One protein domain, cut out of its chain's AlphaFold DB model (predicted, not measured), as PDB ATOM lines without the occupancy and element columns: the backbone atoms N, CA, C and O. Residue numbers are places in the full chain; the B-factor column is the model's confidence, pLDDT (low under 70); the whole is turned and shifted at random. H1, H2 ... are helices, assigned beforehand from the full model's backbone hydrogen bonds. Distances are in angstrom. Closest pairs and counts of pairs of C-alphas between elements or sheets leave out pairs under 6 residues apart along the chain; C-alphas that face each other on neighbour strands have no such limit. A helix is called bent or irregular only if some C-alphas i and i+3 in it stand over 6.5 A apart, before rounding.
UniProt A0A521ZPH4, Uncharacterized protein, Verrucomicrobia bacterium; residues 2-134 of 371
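What this domain is: This is residues 2 to 134 of the 371 residues of an uncharacterized protein of Verrucomicrobia bacterium (UniProt A0A521ZPH4). A long bent helix, H2, folds back on itself, and its two arms lie side by side along the longest axis; the first arm, H2a, is the middle of the domain. H1 runs back beside the beginning of H2a, H4 crosses H2a about perpendicular to it, H3 slants past it, and short H6 packs on residues 21 to 22 at its first end, while the second arm, H2b, touches H2a alone. The printed part has 133 residues with six named helices, H1 to H6 in order along the chain, and no named strand: the class is all helix. The whole is compact, with a radius of gyration of the C-alphas of 14.8 A, but elongated in outline, spanning 47 by 28 by 24 A.

Where its parts are: Find C-alpha 2 at (-24.865, 38.369, 16.885); from there H1 runs through residues 2 to 15, 20.0 A from first to last C-alpha. Look next at residues 20 to 72: by its hydrogen bonds this was assigned as one helix, H2, but it is bent, with C-alphas 46 and 49 9.7 A apart. Its arm H2a, residues 20 to 46, is 35.2 A long and has a kink of 33 degrees near residue 38. Its arm H2b, residues 49 to 72, is 35.8 A long and begins at C-alpha 49, (-37.416, 41.044, 1.660). Both arms are irregular: C-alphas 40 and 43 are 6.8 A apart, and C-alphas 50 and 53 are 7.3 A apart. H3 follows at residues 75 to 91, 24.6 A, then H4 at residues 103 to 113, 15.0 A, and H5 at residues 115 to 118. H6, residues 124 to 129, ends at C-alpha 129, (-43.423, 45.608, 42.813); it is neither bent nor irregular, but only just, with C-alphas 126 and 129 6.1 A apart.

How they stand to each other: Begin with H2, the hub, which touches four other helices. H2a and H2b touch, at a shallow tilt of 21 degrees, opposite ways; their closest C-alphas, those of Arg 35 and Cys 58, are 5.5 A apart. H1 and H2a form a helical hairpin at a shallow tilt of 18 degrees; residues 11 to 15 and 23 to 27 alone touch, closest at the C-alphas of Ile 14 and Asn 23, 5.3 A apart. H4 touches residues 22 to 30 of H2a, about perpendicular at 80 degrees, closest at the C-alphas of Asp 26 and Ala 107, 5.7 A. H3 and H2a only just touch, with 3 pairs of C-alphas within 8 A, closest at Ile 29 and Ile 85, 6.8 A, at a steep tilt of 41 degrees. H6 touches H2a, closest at the C-alphas of Ala 22 and Leu 128, 5.1 A. H6 also touches H3, about perpendicular at 89 degrees, closest at the C-alphas of Gln 77 and Val 124, 5.0 A. H5 and H6 touch only at the corner, closest at the C-alphas of Ala 118 and Phe 125, 4.9 A. Among the pairs that are apart are H1 and H2b, and H2b and H4. Every O i to N i+4 pair is within hydrogen-bond range in H1 and H3; the counts are 21 of 23 in H2a, 16 of 20 in H2b, 6 of 7 in H4 and 0 of 2 in H6, where 2 of 3 O i to N i+3 pairs are within range, and H5 is too short for an O i to N i+4 pair.

The domain as a whole: The two C-alphas farthest apart, those of Asp 49 and Ala 134, are 49.1 A apart. The printed part has no cut. The link from H3 to H4, 11 residues, is long; the other links are tight. The mean pLDDT of the printed part is 73.8, and 51 residues are under 70, among them residues 2 to 9, 92 to 121 and 128 to 134.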
ATOM      1  N   LYS A   2     -24.776  37.511  15.683       62.56
ATOM      2  CA  LYS A   2     -24.865  38.369  16.885       62.56
ATOM      3  C   LYS A   2     -26.311  38.630  17.352       62.56
ATOM      4  O   LYS A   2     -26.610  38.436  18.520       62.56
ATOM      5  N   TRP A   3     -27.216  38.923  16.414       66.81
ATOM      6  CA  TRP A   3     -28.663  39.058  16.650       66.81
ATOM      7  C   TRP A   3     -29.315  37.834  17.315       66.81
ATOM      8  O   TRP A   3     -30.064  37.975  18.272       66.81
ATOM      9  N   LYS A   4     -29.005  36.620  16.838       65.31
ATOM     10  CA  LYS A   4     -29.585  35.377  17.372       65.31
ATOM     11  C   LYS A   4     -29.143  35.120  18.813       65.31
ATOM     12  O   LYS A   4     -29.954  34.714  19.634       65.31
ATOM     13  N   ILE A   5     -27.869  35.384  19.112       62.81
ATOM     14  CA  ILE A   5     -27.313  35.233  20.464       62.81
ATOM     15  C   ILE A   5     -27.922  36.270  21.408       62.81
ATOM     16  O   ILE A   5     -28.330  35.901  22.501       62.81
ATOM     17  N   ALA A   6     -28.030  37.531  20.978       64.19
ATOM     18  CA  ALA A   6     -28.635  38.594  21.779       64.19
ATOM     19  C   ALA A   6     -30.098  38.273  22.123       64.19
ATOM     20  O   ALA A   6     -30.452  38.240  23.296       64.19
ATOM     21  N   LEU A   7     -30.915  37.924  21.121       68.56
ATOM     22  CA  LEU A   7     -32.321  37.569  21.332       68.56
ATOM     23  C   LEU A   7     -32.493  36.370  22.274       68.56
ATOM     24  O   LEU A   7     -33.317  36.407  23.186       68.56
ATOM     25  N   ALA A   8     -31.705  35.309  22.071       66.50
ATOM     26  CA  ALA A   8     -31.785  34.109  22.895       66.50
ATOM     27  C   ALA A   8     -31.309  34.357  24.330       66.50
ATOM     28  O   ALA A   8     -31.928  33.867  25.272       66.50
ATOM     29  N   SER A   9     -30.235  35.132  24.497       65.38
ATOM     30  CA  SER A   9     -29.708  35.487  25.811       65.38
ATOM     31  C   SER A   9     -30.713  36.324  26.595       65.38
ATOM     32  O   SER A   9     -31.030  35.965  27.722       65.38
ATOM     33  N   GLU A  10     -31.266  37.381  25.991       70.25
ATOM     34  CA  GLU A  10     -32.266  38.240  26.640       70.25
ATOM     35  C   GLU A  10     -33.534  37.459  26.994       70.25
ATOM     36  O   GLU A  10     -34.024  37.561  28.114       70.25
ATOM     37  N   THR A  11     -34.014  36.589  26.100       75.62
ATOM     38  CA  THR A  11     -35.155  35.705  26.393       75.62
ATOM     39  C   THR A  11     -34.880  34.844  27.631       75.62
ATOM     40  O   THR A  11     -35.737  34.719  28.508       75.62
ATOM     41  N   CYS A  12     -33.675  34.273  27.741       67.06
ATOM     42  CA  CYS A  12     -33.288  33.498  28.917       67.06
ATOM     43  C   CYS A  12     -33.201  34.353  30.182       67.06
ATOM     44  O   CYS A  12     -33.689  33.928  31.231       67.06
ATOM     45  N   THR A  13     -32.617  35.546  30.095       67.50
ATOM     46  CA  THR A  13     -32.514  36.478  31.220       67.50
ATOM     47  C   THR A  13     -33.891  36.897  31.734       67.50
ATOM     48  O   THR A  13     -34.134  36.803  32.934       67.50
ATOM     49  N   ILE A  14     -34.817  37.278  30.848       70.56
ATOM     50  CA  ILE A  14     -36.188  37.639  31.227       70.56
ATOM     51  C   ILE A  14     -36.903  36.435  31.854       70.56
ATOM     52  O   ILE A  14     -37.432  36.535  32.953       70.56
ATOM     53  N   ALA A  15     -36.896  35.268  31.200       75.88
ATOM     54  CA  ALA A  15     -37.646  34.099  31.672       75.88
ATOM     55  C   ALA A  15     -37.167  33.574  33.042       75.88
ATOM     56  O   ALA A  15     -37.961  33.041  33.820       75.88
ATOM     57  N   SER A  16     -35.878  33.745  33.347       68.50
ATOM     58  CA  SER A  16     -35.258  33.328  34.612       68.50
ATOM     59  C   SER A  16     -35.326  34.380  35.726       68.50
ATOM     60  O   SER A  16     -34.888  34.100  36.843       68.50
ATOM     61  N   GLY A  17     -35.904  35.558  35.464       65.88
ATOM     62  CA  GLY A  17     -36.038  36.628  36.452       65.88
ATOM     63  C   GLY A  17     -36.898  36.230  37.663       65.88
ATOM     64  O   GLY A  17     -37.697  35.296  37.576       65.88
ATOM     65  N   PRO A  18     -36.759  36.912  38.814       65.06
ATOM     66  CA  PRO A  18     -37.359  36.490  40.078       65.06
ATOM     67  C   PRO A  18     -38.891  36.609  40.123       65.06
ATOM     68  O   PRO A  18     -39.538  35.766  40.749       65.06
ATOM     69  N   ASN A  19     -39.472  37.601  39.442       71.38
ATOM     70  CA  ASN A  19     -40.901  37.918  39.486       71.38
ATOM     71  C   ASN A  19     -41.590  37.509  38.176       71.38
ATOM     72  O   ASN A  19     -41.339  38.095  37.130       71.38
ATOM     73  N   ALA A  20     -42.500  36.532  38.235       78.19
ATOM     74  CA  ALA A  20     -43.189  36.022  37.049       78.19
ATOM     75  C   ALA A  20     -44.050  37.080  36.326       78.19
ATOM     76  O   ALA A  20     -44.105  37.065  35.098       78.19
ATOM     77  N   PHE A  21     -44.675  38.012  37.057       76.31
ATOM     78  CA  PHE A  21     -45.451  39.104  36.456       76.31
ATOM     79  C   PHE A  21     -44.544  40.100  35.737       76.31
ATOM     80  O   PHE A  21     -44.842  40.493  34.610       76.31
ATOM     81  N   ALA A  22     -43.416  40.457  36.355       75.44
ATOM     82  CA  ALA A  22     -42.420  41.311  35.717       75.44
ATOM     83  C   ALA A  22     -41.846  40.645  34.464       75.44
ATOM     84  O   ALA A  22     -41.866  41.239  33.397       75.44
ATOM     85  N   ASN A  23     -41.462  39.371  34.549       77.88
ATOM     86  CA  ASN A  23     -40.934  38.633  33.405       77.88
ATOM     87  C   ASN A  23     -41.942  38.560  32.242       77.88
ATOM     88  O   ASN A  23     -41.547  38.639  31.081       77.88
ATOM     89  N   LEU A  24     -43.239  38.400  32.533       83.38
ATOM     90  CA  LEU A  24     -44.291  38.418  31.515       83.38
ATOM     91  C   LEU A  24     -44.387  39.790  30.838       83.38
ATOM     92  O   LEU A  24     -44.464  39.862  29.608       83.38
ATOM     93  N   LEU A  25     -44.364  40.866  31.626       80.50
ATOM     94  CA  LEU A  25     -44.393  42.228  31.103       80.50
ATOM     95  C   LEU A  25     -43.174  42.490  30.213       80.50
ATOM     96  O   LEU A  25     -43.327  42.871  29.054       80.50
ATOM     97  N   ASP A  26     -41.981  42.191  30.727       76.88
ATOM     98  CA  ASP A  26     -40.698  42.345  30.044       76.88
ATOM     99  C   ASP A  26     -40.670  41.559  28.733       76.88
ATOM    100  O   ASP A  26     -40.258  42.093  27.706       76.88
ATOM    101  N   MET A  27     -41.153  40.311  28.730       84.75
ATOM    102  CA  MET A  27     -41.183  39.478  27.527       84.75
ATOM    103  C   MET A  27     -42.174  40.016  26.489       84.75
ATOM    104  O   MET A  27     -41.861  40.059  25.300       84.75
ATOM    105  N   THR A  28     -43.356  40.457  26.930       86.19
ATOM    106  CA  THR A  28     -44.389  41.035  26.050       86.19
ATOM    107  C   THR A  28     -43.860  42.283  25.354       86.19
ATOM    108  O   THR A  28     -43.956  42.431  24.131       86.19
ATOM    109  N   ILE A  29     -43.236  43.157  26.137       80.62
ATOM    110  CA  ILE A  29     -42.580  44.363  25.661       80.62
ATOM    111  C   ILE A  29     -41.445  44.013  24.690       80.62
ATOM    112  O   ILE A  29     -41.398  44.544  23.582       80.62
ATOM    113  N   PHE A  30     -40.550  43.105  25.081       79.38
ATOM    114  CA  PHE A  30     -39.378  42.718  24.301       79.38
ATOM    115  C   PHE A  30     -39.751  42.190  22.914       79.38
ATOM    116  O   PHE A  30     -39.175  42.620  21.913       79.38
ATOM    117  N   VAL A  31     -40.743  41.300  22.834       84.56
ATOM    118  CA  VAL A  31     -41.212  40.734  21.563       84.56
ATOM    119  C   VAL A  31     -41.863  41.809  20.684       84.56
ATOM    120  O   VAL A  31     -41.525  41.910  19.503       84.56
ATOM    121  N   THR A  32     -42.723  42.654  21.264       86.25
ATOM    122  CA  THR A  32     -43.408  43.752  20.555       86.25
ATOM    123  C   THR A  32     -42.403  44.738  19.955       86.25
ATOM    124  O   THR A  32     -42.444  45.072  18.771       86.25
ATOM    125  N   VAL A  33     -41.437  45.172  20.761       79.69
ATOM    126  CA  VAL A  33     -40.421  46.151  20.361       79.69
ATOM    127  C   VAL A  33     -39.445  45.552  19.344       79.69
ATOM    128  O   VAL A  33     -39.045  46.234  18.400       79.69
ATOM    129  N   THR A  34     -39.105  44.266  19.477       78.69
ATOM    130  CA  THR A  34     -38.293  43.550  18.483       78.69
ATOM    131  C   THR A  34     -38.993  43.504  17.125       78.69
ATOM    132  O   THR A  34     -38.348  43.767  16.109       78.69
ATOM    133  N   ARG A  35     -40.307  43.227  17.083       87.00
ATOM    134  CA  ARG A  35     -41.081  43.282  15.832       87.00
ATOM    135  C   ARG A  35     -41.050  44.686  15.228       87.00
ATOM    136  O   ARG A  35     -40.715  44.815  14.054       87.00
ATOM    137  N   LEU A  36     -41.370  45.718  16.014       83.12
ATOM    138  CA  LEU A  36     -41.395  47.110  15.539       83.12
ATOM    139  C   LEU A  36     -40.049  47.522  14.936       83.12
ATOM    140  O   LEU A  36     -39.991  48.016  13.811       83.12
ATOM    141  N   ALA A  37     -38.950  47.218  15.630       78.50
ATOM    142  CA  ALA A  37     -37.603  47.459  15.129       78.50
ATOM    143  C   ALA A  37     -37.362  46.780  13.771       78.50
ATOM    144  O   ALA A  37     -36.758  47.374  12.870       78.50
ATOM    145  N   LEU A  38     -37.811  45.530  13.621       79.94
ATOM    146  CA  LEU A  38     -37.637  44.773  12.388       79.94
ATOM    147  C   LEU A  38     -38.410  45.359  11.217       79.94
ATOM    148  O   LEU A  38     -37.836  45.505  10.141       79.94
ATOM    149  N   GLU A  39     -39.671  45.710  11.428       86.19
ATOM    150  CA  GLU A  39     -40.549  46.219  10.375       86.19
ATOM    151  C   GLU A  39     -40.186  47.644   9.953       86.19
ATOM    152  O   GLU A  39     -40.185  47.958   8.765       86.19
ATOM    153  N   GLU A  40     -39.833  48.509  10.901       82.12
ATOM    154  CA  GLU A  40     -39.653  49.936  10.618       82.12
ATOM    155  C   GLU A  40     -38.230  50.310  10.198       82.12
ATOM    156  O   GLU A  40     -38.012  51.328   9.534       82.12
ATOM    157  N   HIS A  41     -37.239  49.504  10.578       77.62
ATOM    158  CA  HIS A  41     -35.841  49.810  10.301       77.62
ATOM    159  C   HIS A  41     -35.126  48.683   9.573       77.62
ATOM    160  O   HIS A  41     -34.602  48.899   8.481       77.62
ATOM    161  N   TRP A  42     -35.073  47.487  10.155       76.44
ATOM    162  CA  TRP A  42     -34.165  46.455   9.654       76.44
ATOM    163  C   TRP A  42     -34.613  45.859   8.319       76.44
ATOM    164  O   TRP A  42     -33.768  45.622   7.457       76.44
ATOM    165  N   GLN A  43     -35.914  45.673   8.104       82.06
ATOM    166  CA  GLN A  43     -36.457  45.287   6.805       82.06
ATOM    167  C   GLN A  43     -36.227  46.379   5.752       82.06
ATOM    168  O   GLN A  43     -35.514  46.100   4.791       82.06
ATOM    169  N   PRO A  44     -36.732  47.618   5.894       84.06
ATOM    170  CA  PRO A  44     -36.630  48.599   4.816       84.06
ATOM    171  C   PRO A  44     -35.197  49.084   4.551       84.06
ATOM    172  O   PRO A  44     -34.893  49.442   3.416       84.06
ATOM    173  N   LYS A  45     -34.313  49.122   5.561       79.62
ATOM    174  CA  LYS A  45     -32.986  49.756   5.435       79.62
ATOM    175  C   LYS A  45     -31.813  48.791   5.280       79.62
ATOM    176  O   LYS A  45     -30.788  49.206   4.750       79.62
ATOM    177  N   VAL A  46     -31.920  47.550   5.766       79.19
ATOM    178  CA  VAL A  46     -30.757  46.645   5.877       79.19
ATOM    179  C   VAL A  46     -30.960  45.332   5.130       79.19
ATOM    180  O   VAL A  46     -30.106  44.944   4.339       79.19
ATOM    181  N   PHE A  47     -32.065  44.634   5.384       77.56
ATOM    182  CA  PHE A  47     -32.254  43.252   4.933       77.56
ATOM    183  C   PHE A  47     -33.255  43.102   3.779       77.56
ATOM    184  O   PHE A  47     -33.271  42.063   3.125       77.56
ATOM    185  N   GLY A  48     -34.090  44.105   3.504       83.69
ATOM    186  CA  GLY A  48     -35.138  44.015   2.486       83.69
ATOM    187  C   GLY A  48     -36.060  42.814   2.713       83.69
ATOM    188  O   GLY A  48     -36.337  42.415   3.850       83.69
ATOM    189  N   ASP A  49     -36.492  42.183   1.624       87.56
ATOM    190  CA  ASP A  49     -37.416  41.044   1.660       87.56
ATOM    191  C   ASP A  49     -36.854  39.814   2.390       87.56
ATOM    192  O   ASP A  49     -37.625  38.982   2.871       87.56
ATOM    193  N   SER A  50     -35.529  39.702   2.572       82.88
ATOM    194  CA  SER A  50     -34.947  38.569   3.304       82.88
ATOM    195  C   SER A  50     -35.299  38.565   4.797       82.88
ATOM    196  O   SER A  50     -35.094  37.556   5.468       82.88
ATOM    197  N   ALA A  51     -35.813  39.678   5.335       80.38
ATOM    198  CA  ALA A  51     -36.292  39.760   6.715       80.38
ATOM    199  C   ALA A  51     -37.682  39.135   6.929       80.38
ATOM    200  O   ALA A  51     -38.047  38.894   8.081       80.38
ATOM    201  N   GLN A  52     -38.444  38.848   5.862       85.12
ATOM    202  CA  GLN A  52     -39.846  38.415   5.964       85.12
ATOM    203  C   GLN A  52     -40.074  37.210   6.891       85.12
ATOM    204  O   GLN A  52     -40.877  37.336   7.815       85.12
ATOM    205  N   PRO A  53     -39.323  36.094   6.782       84.94
ATOM    206  CA  PRO A  53     -39.533  34.950   7.673       84.94
ATOM    207  C   PRO A  53     -39.316  35.286   9.155       84.94
ATOM    208  O   PRO A  53     -39.936  34.701  10.043       84.94
ATOM    209  N   MET A  54     -38.421  36.235   9.443       79.38
ATOM    210  CA  MET A  54     -38.153  36.667  10.812       79.38
ATOM    211  C   MET A  54     -39.265  37.578  11.336       79.38
ATOM    212  O   MET A  54     -39.666  37.433  12.487       79.38
ATOM    213  N   ILE A  55     -39.800  38.460  10.488       84.25
ATOM    214  CA  ILE A  55     -40.961  39.294  10.819       84.25
ATOM    215  C   ILE A  55     -42.186  38.425  11.095       84.25
ATOM    216  O   ILE A  55     -42.851  38.631  12.107       84.25
ATOM    217  N   GLU A  56     -42.455  37.422  10.259       88.75
ATOM    218  CA  GLU A  56     -43.550  36.472  10.477       88.75
ATOM    219  C   GLU A  56     -43.400  35.734  11.813       88.75
ATOM    220  O   GLU A  56     -44.352  35.658  12.590       88.75
ATOM    221  N   SER A  57     -42.189  35.266  12.137       84.75
ATOM    222  CA  SER A  57     -41.916  34.658  13.443       84.75
ATOM    223  C   SER A  57     -42.177  35.633  14.592       84.75
ATOM    224  O   SER A  57     -42.785  35.241  15.584       84.75
ATOM    225  N   CYS A  58     -41.747  36.893  14.473       84.31
ATOM    226  CA  CYS A  58     -41.978  37.907  15.499       84.31
ATOM    227  C   CYS A  58     -43.466  38.245  15.661       84.31
ATOM    228  O   CYS A  58     -43.922  38.357  16.793       84.31
ATOM    229  N   ARG A  59     -44.233  38.340  14.567       91.19
ATOM    230  CA  ARG A  59     -45.693  38.544  14.604       91.19
ATOM    231  C   ARG A  59     -46.410  37.393  15.297       91.19
ATOM    232  O   ARG A  59     -47.279  37.630  16.130       91.19
ATOM    233  N   ASN A  60     -46.021  36.155  14.995       93.19
ATOM    234  CA  ASN A  60     -46.592  34.979  15.648       93.19
ATOM    235  C   ASN A  60     -46.271  34.971  17.148       93.19
ATOM    236  O   ASN A  60     -47.172  34.798  17.965       93.19
ATOM    237  N   SER A  61     -45.013  35.225  17.522       88.38
ATOM    238  CA  SER A  61     -44.613  35.309  18.931       88.38
ATOM    239  C   SER A  61     -45.305  36.454  19.676       88.38
ATOM    240  O   SER A  61     -45.687  36.277  20.830       88.38
ATOM    241  N   GLU A  62     -45.499  37.608  19.033       90.94
ATOM    242  CA  GLU A  62     -46.234  38.743  19.601       90.94
ATOM    243  C   GLU A  62     -47.706  38.371  19.837       90.94
ATOM    244  O   GLU A  62     -48.223  38.547  20.940       90.94
ATOM    245  N   ALA A  63     -48.374  37.775  18.849       94.06
ATOM    246  CA  ALA A  63     -49.757  37.327  18.998       94.06
ATOM    247  C   ALA A  63     -49.914  36.294  20.131       94.06
ATOM    248  O   ALA A  63     -50.860  36.363  20.920       94.06
ATOM    249  N   GLU A  64     -48.976  35.352  20.250       93.69
ATOM    250  CA  GLU A  64     -48.981  34.350  21.316       93.69
ATOM    251  C   GLU A  64     -48.759  34.955  22.704       93.69
ATOM    252  O   GLU A  64     -49.499  34.610  23.632       93.69
ATOM    253  N   ILE A  65     -47.781  35.856  22.862       90.69
ATOM    254  CA  ILE A  65     -47.485  36.453  24.169       90.69
ATOM    255  C   ILE A  65     -48.607  37.390  24.620       90.69
ATOM    256  O   ILE A  65     -48.962  37.355  25.792       90.69
ATOM    257  N   TRP A  66     -49.251  38.134  23.714       93.81
ATOM    258  CA  TRP A  66     -50.431  38.941  24.052       93.81
ATOM    259  C   TRP A  66     -51.638  38.082  24.434       93.81
ATOM    260  O   TRP A  66     -52.353  38.410  25.383       93.81
ATOM    261  N   ARG A  67     -51.843  36.944  23.757       93.00
ATOM    262  CA  ARG A  67     -52.877  35.974  24.143       93.00
ATOM    263  C   ARG A  67     -52.615  35.407  25.539       93.00
ATOM    264  O   ARG A  67     -53.555  35.258  26.313       93.00
ATOM    265  N   PHE A  68     -51.361  35.085  25.856       89.62
ATOM    266  CA  PHE A  68     -50.977  34.609  27.185       89.62
ATOM    267  C   PHE A  68     -51.093  35.718  28.238       89.62
ATOM    268  O   PHE A  68     -51.644  35.488  29.305       89.62
ATOM    269  N   ALA A  69     -50.668  36.942  27.926       88.75
ATOM    270  CA  ALA A  69     -50.826  38.088  28.811       88.75
ATOM    271  C   ALA A  69     -52.302  38.335  29.155       88.75
ATOM    272  O   ALA A  69     -52.615  38.622  30.304       88.75
ATOM    273  N   GLY A  70     -53.221  38.130  28.205       90.81
ATOM    274  CA  GLY A  70     -54.660  38.253  28.445       90.81
ATOM    275  C   GLY A  70     -55.295  37.167  29.316       90.81
ATOM    276  O   GLY A  70     -56.455  37.314  29.688       90.81
ATOM    277  N   THR A  71     -54.576  36.097  29.679       91.00
ATOM    278  CA  THR A  71     -55.051  35.157  30.714       91.00
ATOM    279  C   THR A  71     -54.693  35.611  32.128       91.00
ATOM    280  O   THR A  71     -55.246  35.086  33.092       91.00
ATOM    281  N   VAL A  72     -53.772  36.574  32.252       87.38
ATOM    282  CA  VAL A  72     -53.205  37.044  33.522       87.38
ATOM    283  C   VAL A  72     -53.604  38.491  33.825       87.38
ATOM    284  O   VAL A  72     -53.866  38.823  34.978       87.38
ATOM    285  N   LEU A  73     -53.646  39.351  32.805       86.69
ATOM    286  CA  LEU A  73     -53.901  40.787  32.908       86.69
ATOM    287  C   LEU A  73     -55.344  41.131  32.525       86.69
ATOM    288  O   LEU A  73     -55.931  40.504  31.642       86.69
ATOM    289  N   SER A  74     -55.902  42.168  33.156       90.19
ATOM    290  CA  SER A  74     -57.223  42.687  32.784       90.19
ATOM    291  C   SER A  74     -57.187  43.413  31.427       90.19
ATOM    292  O   SER A  74     -56.127  43.888  31.006       90.19
ATOM    293  N   PRO A  75     -58.331  43.563  30.733       90.75
ATOM    294  CA  PRO A  75     -58.401  44.324  29.483       90.75
ATOM    295  C   PRO A  75     -57.858  45.756  29.608       90.75
ATOM    296  O   PRO A  75     -57.195  46.253  28.698       90.75
ATOM    297  N   GLU A  76     -58.087  46.407  30.749       88.06
ATOM    298  CA  GLU A  76     -57.592  47.754  31.041       88.06
ATOM    299  C   GLU A  76     -56.064  47.772  31.173       88.06
ATOM    300  O   GLU A  76     -55.411  48.659  30.625       88.06
ATOM    301  N   GLN A  77     -55.487  46.766  31.837       86.06
ATOM    302  CA  GLN A  77     -54.036  46.612  31.994       86.06
ATOM    303  C   GLN A  77     -53.340  46.320  30.660       86.06
ATOM    304  O   GLN A  77     -52.263  46.850  30.389       86.06
ATOM    305  N   LEU A  78     -53.961  45.518  29.791       89.56
ATOM    306  CA  LEU A  78     -53.456  45.271  28.436       89.56
ATOM    307  C   LEU A  78     -53.472  46.543  27.581       89.56
ATOM    308  O   LEU A  78     -52.537  46.778  26.810       89.56
ATOM    309  N   ALA A  79     -54.522  47.359  27.706       89.69
ATOM    310  CA  ALA A  79     -54.625  48.637  27.008       89.69
ATOM    311  C   ALA A  79     -53.587  49.649  27.522       89.69
ATOM    312  O   ALA A  79     -52.969  50.360  26.728       89.69
ATOM    313  N   GLU A  80     -53.356  49.686  28.838       85.94
ATOM    314  CA  GLU A  80     -52.298  50.489  29.458       85.94
ATOM    315  C   GLU A  80     -50.912  50.076  28.941       85.94
ATOM    316  O   GLU A  80     -50.133  50.934  28.526       85.94
ATOM    317  N   LEU A  81     -50.634  48.768  28.879       85.44
ATOM    318  CA  LEU A  81     -49.367  48.238  28.379       85.44
ATOM    319  C   LEU A  81     -49.135  48.581  26.900       85.44
ATOM    320  O   LEU A  81     -48.059  49.068  26.556       85.44
ATOM    321  N   HIS A  82     -50.141  48.394  26.038       88.75
ATOM    322  CA  HIS A  82     -50.060  48.803  24.628       88.75
ATOM    323  C   HIS A  82     -49.722  50.288  24.498       88.75
ATOM    324  O   HIS A  82     -48.764  50.661  23.818       88.75
ATOM    325  N   LYS A  83     -50.474  51.142  25.202       86.94
ATOM    326  CA  LYS A  83     -50.283  52.593  25.161       86.94
ATOM    327  C   LYS A  83     -48.888  52.995  25.641       86.94
ATOM    328  O   LYS A  83     -48.281  53.900  25.068       86.94
ATOM    329  N   ALA A  84     -48.375  52.332  26.673       81.75
ATOM    330  CA  ALA A  84     -47.044  52.589  27.202       81.75
ATOM    331  C   ALA A  84     -45.939  52.196  26.210       81.75
ATOM    332  O   ALA A  84     -45.008  52.977  26.002       81.75
ATOM    333  N   ILE A  85     -46.063  51.037  25.554       80.12
ATOM    334  CA  ILE A  85     -45.120  50.596  24.515       80.12
ATOM    335  C   ILE A  85     -45.134  51.573  23.332       80.12
ATOM    336  O   ILE A  85     -44.075  52.009  22.885       80.12
ATOM    337  N   GLU A  86     -46.313  51.989  22.863       83.19
ATOM    338  CA  GLU A  86     -46.439  52.974  21.782       83.19
ATOM    339  C   GLU A  86     -45.850  54.342  22.145       83.19
ATOM    340  O   GLU A  86     -45.250  55.015  21.300       83.19
ATOM    341  N   ALA A  87     -46.059  54.796  23.383       80.94
ATOM    342  CA  ALA A  87     -45.520  56.062  23.865       80.94
ATOM    343  C   ALA A  87     -43.991  56.017  23.936       80.94
ATOM    344  O   ALA A  87     -43.333  56.956  23.483       80.94
ATOM    345  N   TRP A  88     -43.432  54.918  24.448       76.31
ATOM    346  CA  TRP A  88     -41.991  54.696  24.476       76.31
ATOM    347  C   TRP A  88     -41.411  54.632  23.062       76.31
ATOM    348  O   TRP A  88     -40.416  55.296  22.777       76.31
ATOM    349  N   HIS A  89     -42.062  53.899  22.156       75.44
ATOM    350  CA  HIS A  89     -41.604  53.724  20.780       75.44
ATOM    351  C   HIS A  89     -41.530  55.061  20.031       75.44
ATOM    352  O   HIS A  89     -40.522  55.371  19.400       75.44
ATOM    353  N   ARG A  90     -42.541  55.923  20.201       78.12
ATOM    354  CA  ARG A  90     -42.534  57.292  19.655       78.12
ATOM    355  C   ARG A  90     -41.382  58.153  20.176       78.12
ATOM    356  O   ARG A  90     -40.893  59.010  19.449       78.12
ATOM    357  N   GLN A  91     -40.969  57.949  21.425       71.88
ATOM    358  CA  GLN A  91     -39.870  58.692  22.048       71.88
ATOM    359  C   GLN A  91     -38.490  58.111  21.708       71.88
ATOM    360  O   GLN A  91     -37.488  58.803  21.868       71.88
ATOM    361  N   ASN A  92     -38.431  56.876  21.196       67.25
ATOM    362  CA  ASN A  92     -37.194  56.156  20.894       67.25
ATOM    363  C   ASN A  92     -37.156  55.661  19.432       67.25
ATOM    364  O   ASN A  92     -37.075  54.457  19.189       67.25
ATOM    365  N   PRO A  93     -37.147  56.567  18.431       62.88
ATOM    366  CA  PRO A  93     -37.202  56.217  17.005       62.88
ATOM    367  C   PRO A  93     -35.907  55.593  16.436       62.88
ATOM    368  O   PRO A  93     -35.770  55.458  15.219       62.88
ATOM    369  N   GLN A  94     -34.930  55.222  17.278       56.53
ATOM    370  CA  GLN A  94     -33.689  54.555  16.861       56.53
ATOM    371  C   GLN A  94     -33.627  53.092  17.342       56.53
ATOM    372  O   GLN A  94     -33.090  52.802  18.413       56.53
ATOM    373  N   PRO A  95     -34.105  52.139  16.524       50.78
ATOM    374  CA  PRO A  95     -34.103  50.715  16.852       50.78
ATOM    375  C   PRO A  95     -32.741  50.013  16.732       50.78
ATOM    376  O   PRO A  95     -32.638  48.845  17.102       50.78
ATOM    377  N   GLU A  96     -31.676  50.682  16.268       48.34
ATOM    378  CA  GLU A  96     -30.322  50.090  16.271       48.34
ATOM    379  C   GLU A  96     -29.868  49.719  17.690       48.34
ATOM    380  O   GLU A  96     -29.196  48.706  17.895       48.34
ATOM    381  N   SER A  97     -30.317  50.496  18.679       50.38
ATOM    382  CA  SER A  97     -30.055  50.245  20.090       50.38
ATOM    383  C   SER A  97     -31.047  49.274  20.719       50.38
ATOM    384  O   SER A  97     -30.785  48.852  21.825       50.38
ATOM    385  N   VAL A  98     -32.165  48.892  20.101       48.72
ATOM    386  CA  VAL A  98     -33.214  48.103  20.785       48.72
ATOM    387  C   VAL A  98     -32.735  46.710  21.212       48.72
ATOM    388  O   VAL A  98     -33.137  46.214  22.255       48.72
ATOM    389  N   LEU A  99     -31.818  46.099  20.460       47.09
ATOM    390  CA  LEU A  99     -31.157  44.857  20.883       47.09
ATOM    391  C   LEU A  99     -29.955  45.063  21.800       47.09
ATOM    392  O   LEU A  99     -29.513  44.118  22.446       47.09
ATOM    393  N   ALA A 100     -29.392  46.270  21.816       39.72
ATOM    394  CA  ALA A 100     -28.322  46.651  22.735       39.72
ATOM    395  C   ALA A 100     -28.881  47.180  24.076       39.72
ATOM    396  O   ALA A 100     -28.223  47.098  25.112       39.72
ATOM    397  N   ALA A 101     -30.112  47.688  24.064       43.34
ATOM    398  CA  ALA A 101     -30.888  48.198  25.176       43.34
ATOM    399  C   ALA A 101     -31.691  47.029  25.739       43.34
ATOM    400  O   ALA A 101     -32.828  46.773  25.362       43.34
ATOM    401  N   ARG A 102     -31.014  46.289  26.616       51.66
ATOM    402  CA  ARG A 102     -31.523  45.203  27.464       51.66
ATOM    403  C   ARG A 102     -33.009  45.350  27.803       51.66
ATOM    404  O   ARG A 102     -33.429  46.408  28.277       51.66
ATOM    405  N   ALA A 103     -33.773  44.266  27.690       44.22
ATOM    406  CA  ALA A 103     -35.205  44.258  28.008       44.22
ATOM    407  C   ALA A 103     -35.491  44.613  29.483       44.22
ATOM    408  O   ALA A 103     -36.439  45.339  29.775       44.22
ATOM    409  N   LEU A 104     -34.599  44.217  30.402       40.91
ATOM    410  CA  LEU A 104     -34.656  44.608  31.820       40.91
ATOM    411  C   LEU A 104     -34.521  46.125  32.042       40.91
ATOM    412  O   LEU A 104     -35.085  46.673  32.990       40.91
ATOM    413  N   SER A 105     -33.793  46.825  31.163       47.00
ATOM    414  CA  SER A 105     -33.729  48.293  31.177       47.00
ATOM    415  C   SER A 105     -35.025  48.909  30.659       47.00
ATOM    416  O   SER A 105     -35.305  50.066  30.950       47.00
ATOM    417  N   PHE A 106     -35.811  48.172  29.877       54.12
ATOM    418  CA  PHE A 106     -36.983  48.697  29.199       54.12
ATOM    419  C   PHE A 106     -38.196  48.737  30.114       54.12
ATOM    420  O   PHE A 106     -38.822  49.781  30.221       54.12
ATOM    421  N   ALA A 107     -38.528  47.649  30.807       52.50
ATOM    422  CA  ALA A 107     -39.664  47.666  31.725       52.50
ATOM    423  C   ALA A 107     -39.438  48.606  32.906       52.50
ATOM    424  O   ALA A 107     -40.355  49.319  33.306       52.50
ATOM    425  N   SER A 108     -38.194  48.694  33.390       54.94
ATOM    426  CA  SER A 108     -37.793  49.743  34.325       54.94
ATOM    427  C   SER A 108     -37.934  51.133  33.695       54.94
ATOM    428  O   SER A 108     -38.629  51.954  34.274       54.94
ATOM    429  N   SER A 109     -37.428  51.399  32.483       56.94
ATOM    430  CA  SER A 109     -37.591  52.711  31.813       56.94
ATOM    431  C   SER A 109     -39.049  53.088  31.519       56.94
ATOM    432  O   SER A 109     -39.423  54.255  31.626       56.94
ATOM    433  N   VAL A 110     -39.897  52.122  31.162       56.41
ATOM    434  CA  VAL A 110     -41.335  52.322  30.938       56.41
ATOM    435  C   VAL A 110     -42.048  52.570  32.260       56.41
ATOM    436  O   VAL A 110     -42.867  53.481  32.328       56.41
ATOM    437  N   ALA A 111     -41.716  51.828  33.318       56.75
ATOM    438  CA  ALA A 111     -42.230  52.091  34.656       56.75
ATOM    439  C   ALA A 111     -41.753  53.455  35.184       56.75
ATOM    440  O   ALA A 111     -42.531  54.172  35.805       56.75
ATOM    441  N   GLU A 112     -40.513  53.862  34.893       60.31
ATOM    442  CA  GLU A 112     -39.976  55.178  35.246       60.31
ATOM    443  C   GLU A 112     -40.678  56.314  34.500       60.31
ATOM    444  O   GLU A 112     -41.054  57.309  35.121       60.31
ATOM    445  N   SER A 113     -40.920  56.133  33.200       55.62
ATOM    446  CA  SER A 113     -41.668  57.076  32.357       55.62
ATOM    447  C   SER A 113     -43.145  57.169  32.753       55.62
ATOM    448  O   SER A 113     -43.776  58.200  32.536       55.62
ATOM    449  N   ASN A 114     -43.683  56.115  33.378       57.22
ATOM    450  CA  ASN A 114     -45.065  56.020  33.845       57.22
ATOM    451  C   ASN A 114     -45.183  56.020  35.383       57.22
ATOM    452  O   ASN A 114     -46.191  55.559  35.915       57.22
ATOM    453  N   LYS A 115     -44.206  56.573  36.128       57.56
ATOM    454  CA  LYS A 115     -44.230  56.634  37.612       57.56
ATOM    455  C   LYS A 115     -45.525  57.236  38.182       57.56
ATOM    456  O   LYS A 115     -45.959  56.836  39.257       57.56
ATOM    457  N   GLY A 116     -46.151  58.171  37.461       56.78
ATOM    458  CA  GLY A 116     -47.444  58.759  37.838       56.78
ATOM    459  C   GLY A 116     -48.645  57.819  37.665       56.78
ATOM    460  O   GLY A 116     -49.623  57.947  38.399       56.78
ATOM    461  N   ASP A 117     -48.563  56.861  36.739       56.75
ATOM    462  CA  ASP A 117     -49.598  55.852  36.486       56.75
ATOM    463  C   ASP A 117     -49.379  54.584  37.325       56.75
ATOM    464  O   ASP A 117     -50.348  54.019  37.819       56.75
ATOM    465  N   ALA A 118     -48.126  54.213  37.622       58.41
ATOM    466  CA  ALA A 118     -47.787  53.081  38.495       58.41
ATOM    467  C   ALA A 118     -48.335  53.215  39.933       58.41
ATOM    468  O   ALA A 118     -48.533  52.216  40.620       58.41
ATOM    469  N   ALA A 119     -48.597  54.446  40.388       59.09
ATOM    470  CA  ALA A 119     -49.216  54.733  41.683       59.09
ATOM    471  C   ALA A 119     -50.751  54.570  41.685       59.09
ATOM    472  O   ALA A 119     -51.373  54.640  42.748       59.09
ATOM    473  N   LYS A 120     -51.385  54.377  40.518       68.00
ATOM    474  CA  LYS A 120     -52.838  54.204  40.418       68.00
ATOM    475  C   LYS A 120     -53.237  52.784  40.839       68.00
ATOM    476  O   LYS A 120     -52.655  51.816  40.342       68.00
ATOM    477  N   PRO A 121     -54.263  52.628  41.697       63.94
ATOM    478  CA  PRO A 121     -54.818  51.318  42.015       63.94
ATOM    479  C   PRO A 121     -55.253  50.598  40.730       63.94
ATOM    480  O   PRO A 121     -56.064  51.127  39.975       63.94
ATOM    481  N   GLY A 122     -54.704  49.406  40.484       71.94
ATOM    482  CA  GLY A 122     -55.024  48.586  39.310       71.94
ATOM    483  C   GLY A 122     -54.102  48.754  38.095       71.94
ATOM    484  O   GLY A 122     -54.276  48.005  37.136       71.94
ATOM    485  N   SER A 123     -53.110  49.655  38.134       78.19
ATOM    486  CA  SER A 123     -52.127  49.797  37.045       78.19
ATOM    487  C   SER A 123     -51.309  48.518  36.839       78.19
ATOM    488  O   SER A 123     -50.889  47.867  37.800       78.19
ATOM    489  N   VAL A 124     -51.026  48.196  35.576       77.69
ATOM    490  CA  VAL A 124     -50.171  47.071  35.182       77.69
ATOM    491  C   VAL A 124     -48.747  47.209  35.738       77.69
ATOM    492  O   VAL A 124     -48.120  46.217  36.105       77.69
ATOM    493  N   PHE A 125     -48.252  48.441  35.891       74.56
ATOM    494  CA  PHE A 125     -46.908  48.713  36.415       74.56
ATOM    495  C   PHE A 125     -46.827  48.582  37.938       74.56
ATOM    496  O   PHE A 125     -45.751  48.320  38.473       74.56
ATOM    497  N   GLY A 126     -47.961  48.685  38.637       68.88
ATOM    498  CA  GLY A 126     -48.042  48.400  40.069       68.88
ATOM    499  C   GLY A 126     -47.755  46.929  40.398       68.88
ATOM    500  O   GLY A 126     -47.250  46.632  41.478       68.88
ATOM    501  N   LEU A 127     -47.996  46.012  39.451       70.38
ATOM    502  CA  LEU A 127     -47.746  44.572  39.618       70.38
ATOM    503  C   LEU A 127     -46.251  44.214  39.634       70.38
ATOM    504  O   LEU A 127     -45.876  43.171  40.167       70.38
ATOM    505  N   LEU A 128     -45.384  45.085  39.106       66.50
ATOM    506  CA  LEU A 128     -43.933  44.864  39.069       66.50
ATOM    507  C   LEU A 128     -43.308  44.811  40.470       66.50
ATOM    508  O   LEU A 128     -42.332  44.093  40.687       66.50
ATOM    509  N   GLY A 129     -43.878  45.558  41.421       63.03
ATOM    510  CA  GLY A 129     -43.423  45.608  42.813       63.03
ATOM    511  C   GLY A 129     -44.086  44.585  43.736       63.03
ATOM    512  O   GLY A 129     -43.745  44.531  44.916       63.03
ATOM    513  N   VAL A 130     -45.040  43.791  43.237       67.38
ATOM    514  CA  VAL A 130     -45.755  42.799  44.047       67.38
ATOM    515  C   VAL A 130     -44.901  41.540  44.175       67.38
ATOM    516  O   VAL A 130     -44.538  40.926  43.173       67.38
ATOM    517  N   ASP A 131     -44.599  41.139  45.413       67.56
ATOM    518  CA  ASP A 131     -43.988  39.836  45.686       67.56
ATOM    519  C   ASP A 131     -45.051  38.732  45.509       67.56
ATOM    520  O   ASP A 131     -46.023  38.694  46.272       67.56
ATOM    521  N   PRO A 132     -44.890  37.816  44.534       66.62
ATOM    522  CA  PRO A 132     -45.866  36.760  44.259       66.62
ATOM    523  C   PRO A 132     -45.990  35.727  45.390       66.62
ATOM    524  O   PRO A 132     -46.922  34.925  45.381       66.62
ATOM    525  N   LEU A 133     -45.067  35.723  46.358       68.44
ATOM    526  CA  LEU A 133     -45.093  34.847  47.530       68.44
ATOM    527  C   LEU A 133     -45.469  35.583  48.823       68.44
ATOM    528  O   LEU A 133     -45.439  34.987  49.915       68.44
ATOM    529  N   ALA A 134     -45.818  36.869  48.730       69.88
ATOM    530  CA  ALA A 134     -46.326  37.631  49.859       69.88
ATOM    531  C   ALA A 134     -47.606  36.977  50.404       69.88
ATOM    532  O   ALA A 134     -48.472  36.531  49.657       69.88
TER     533      ALA A 134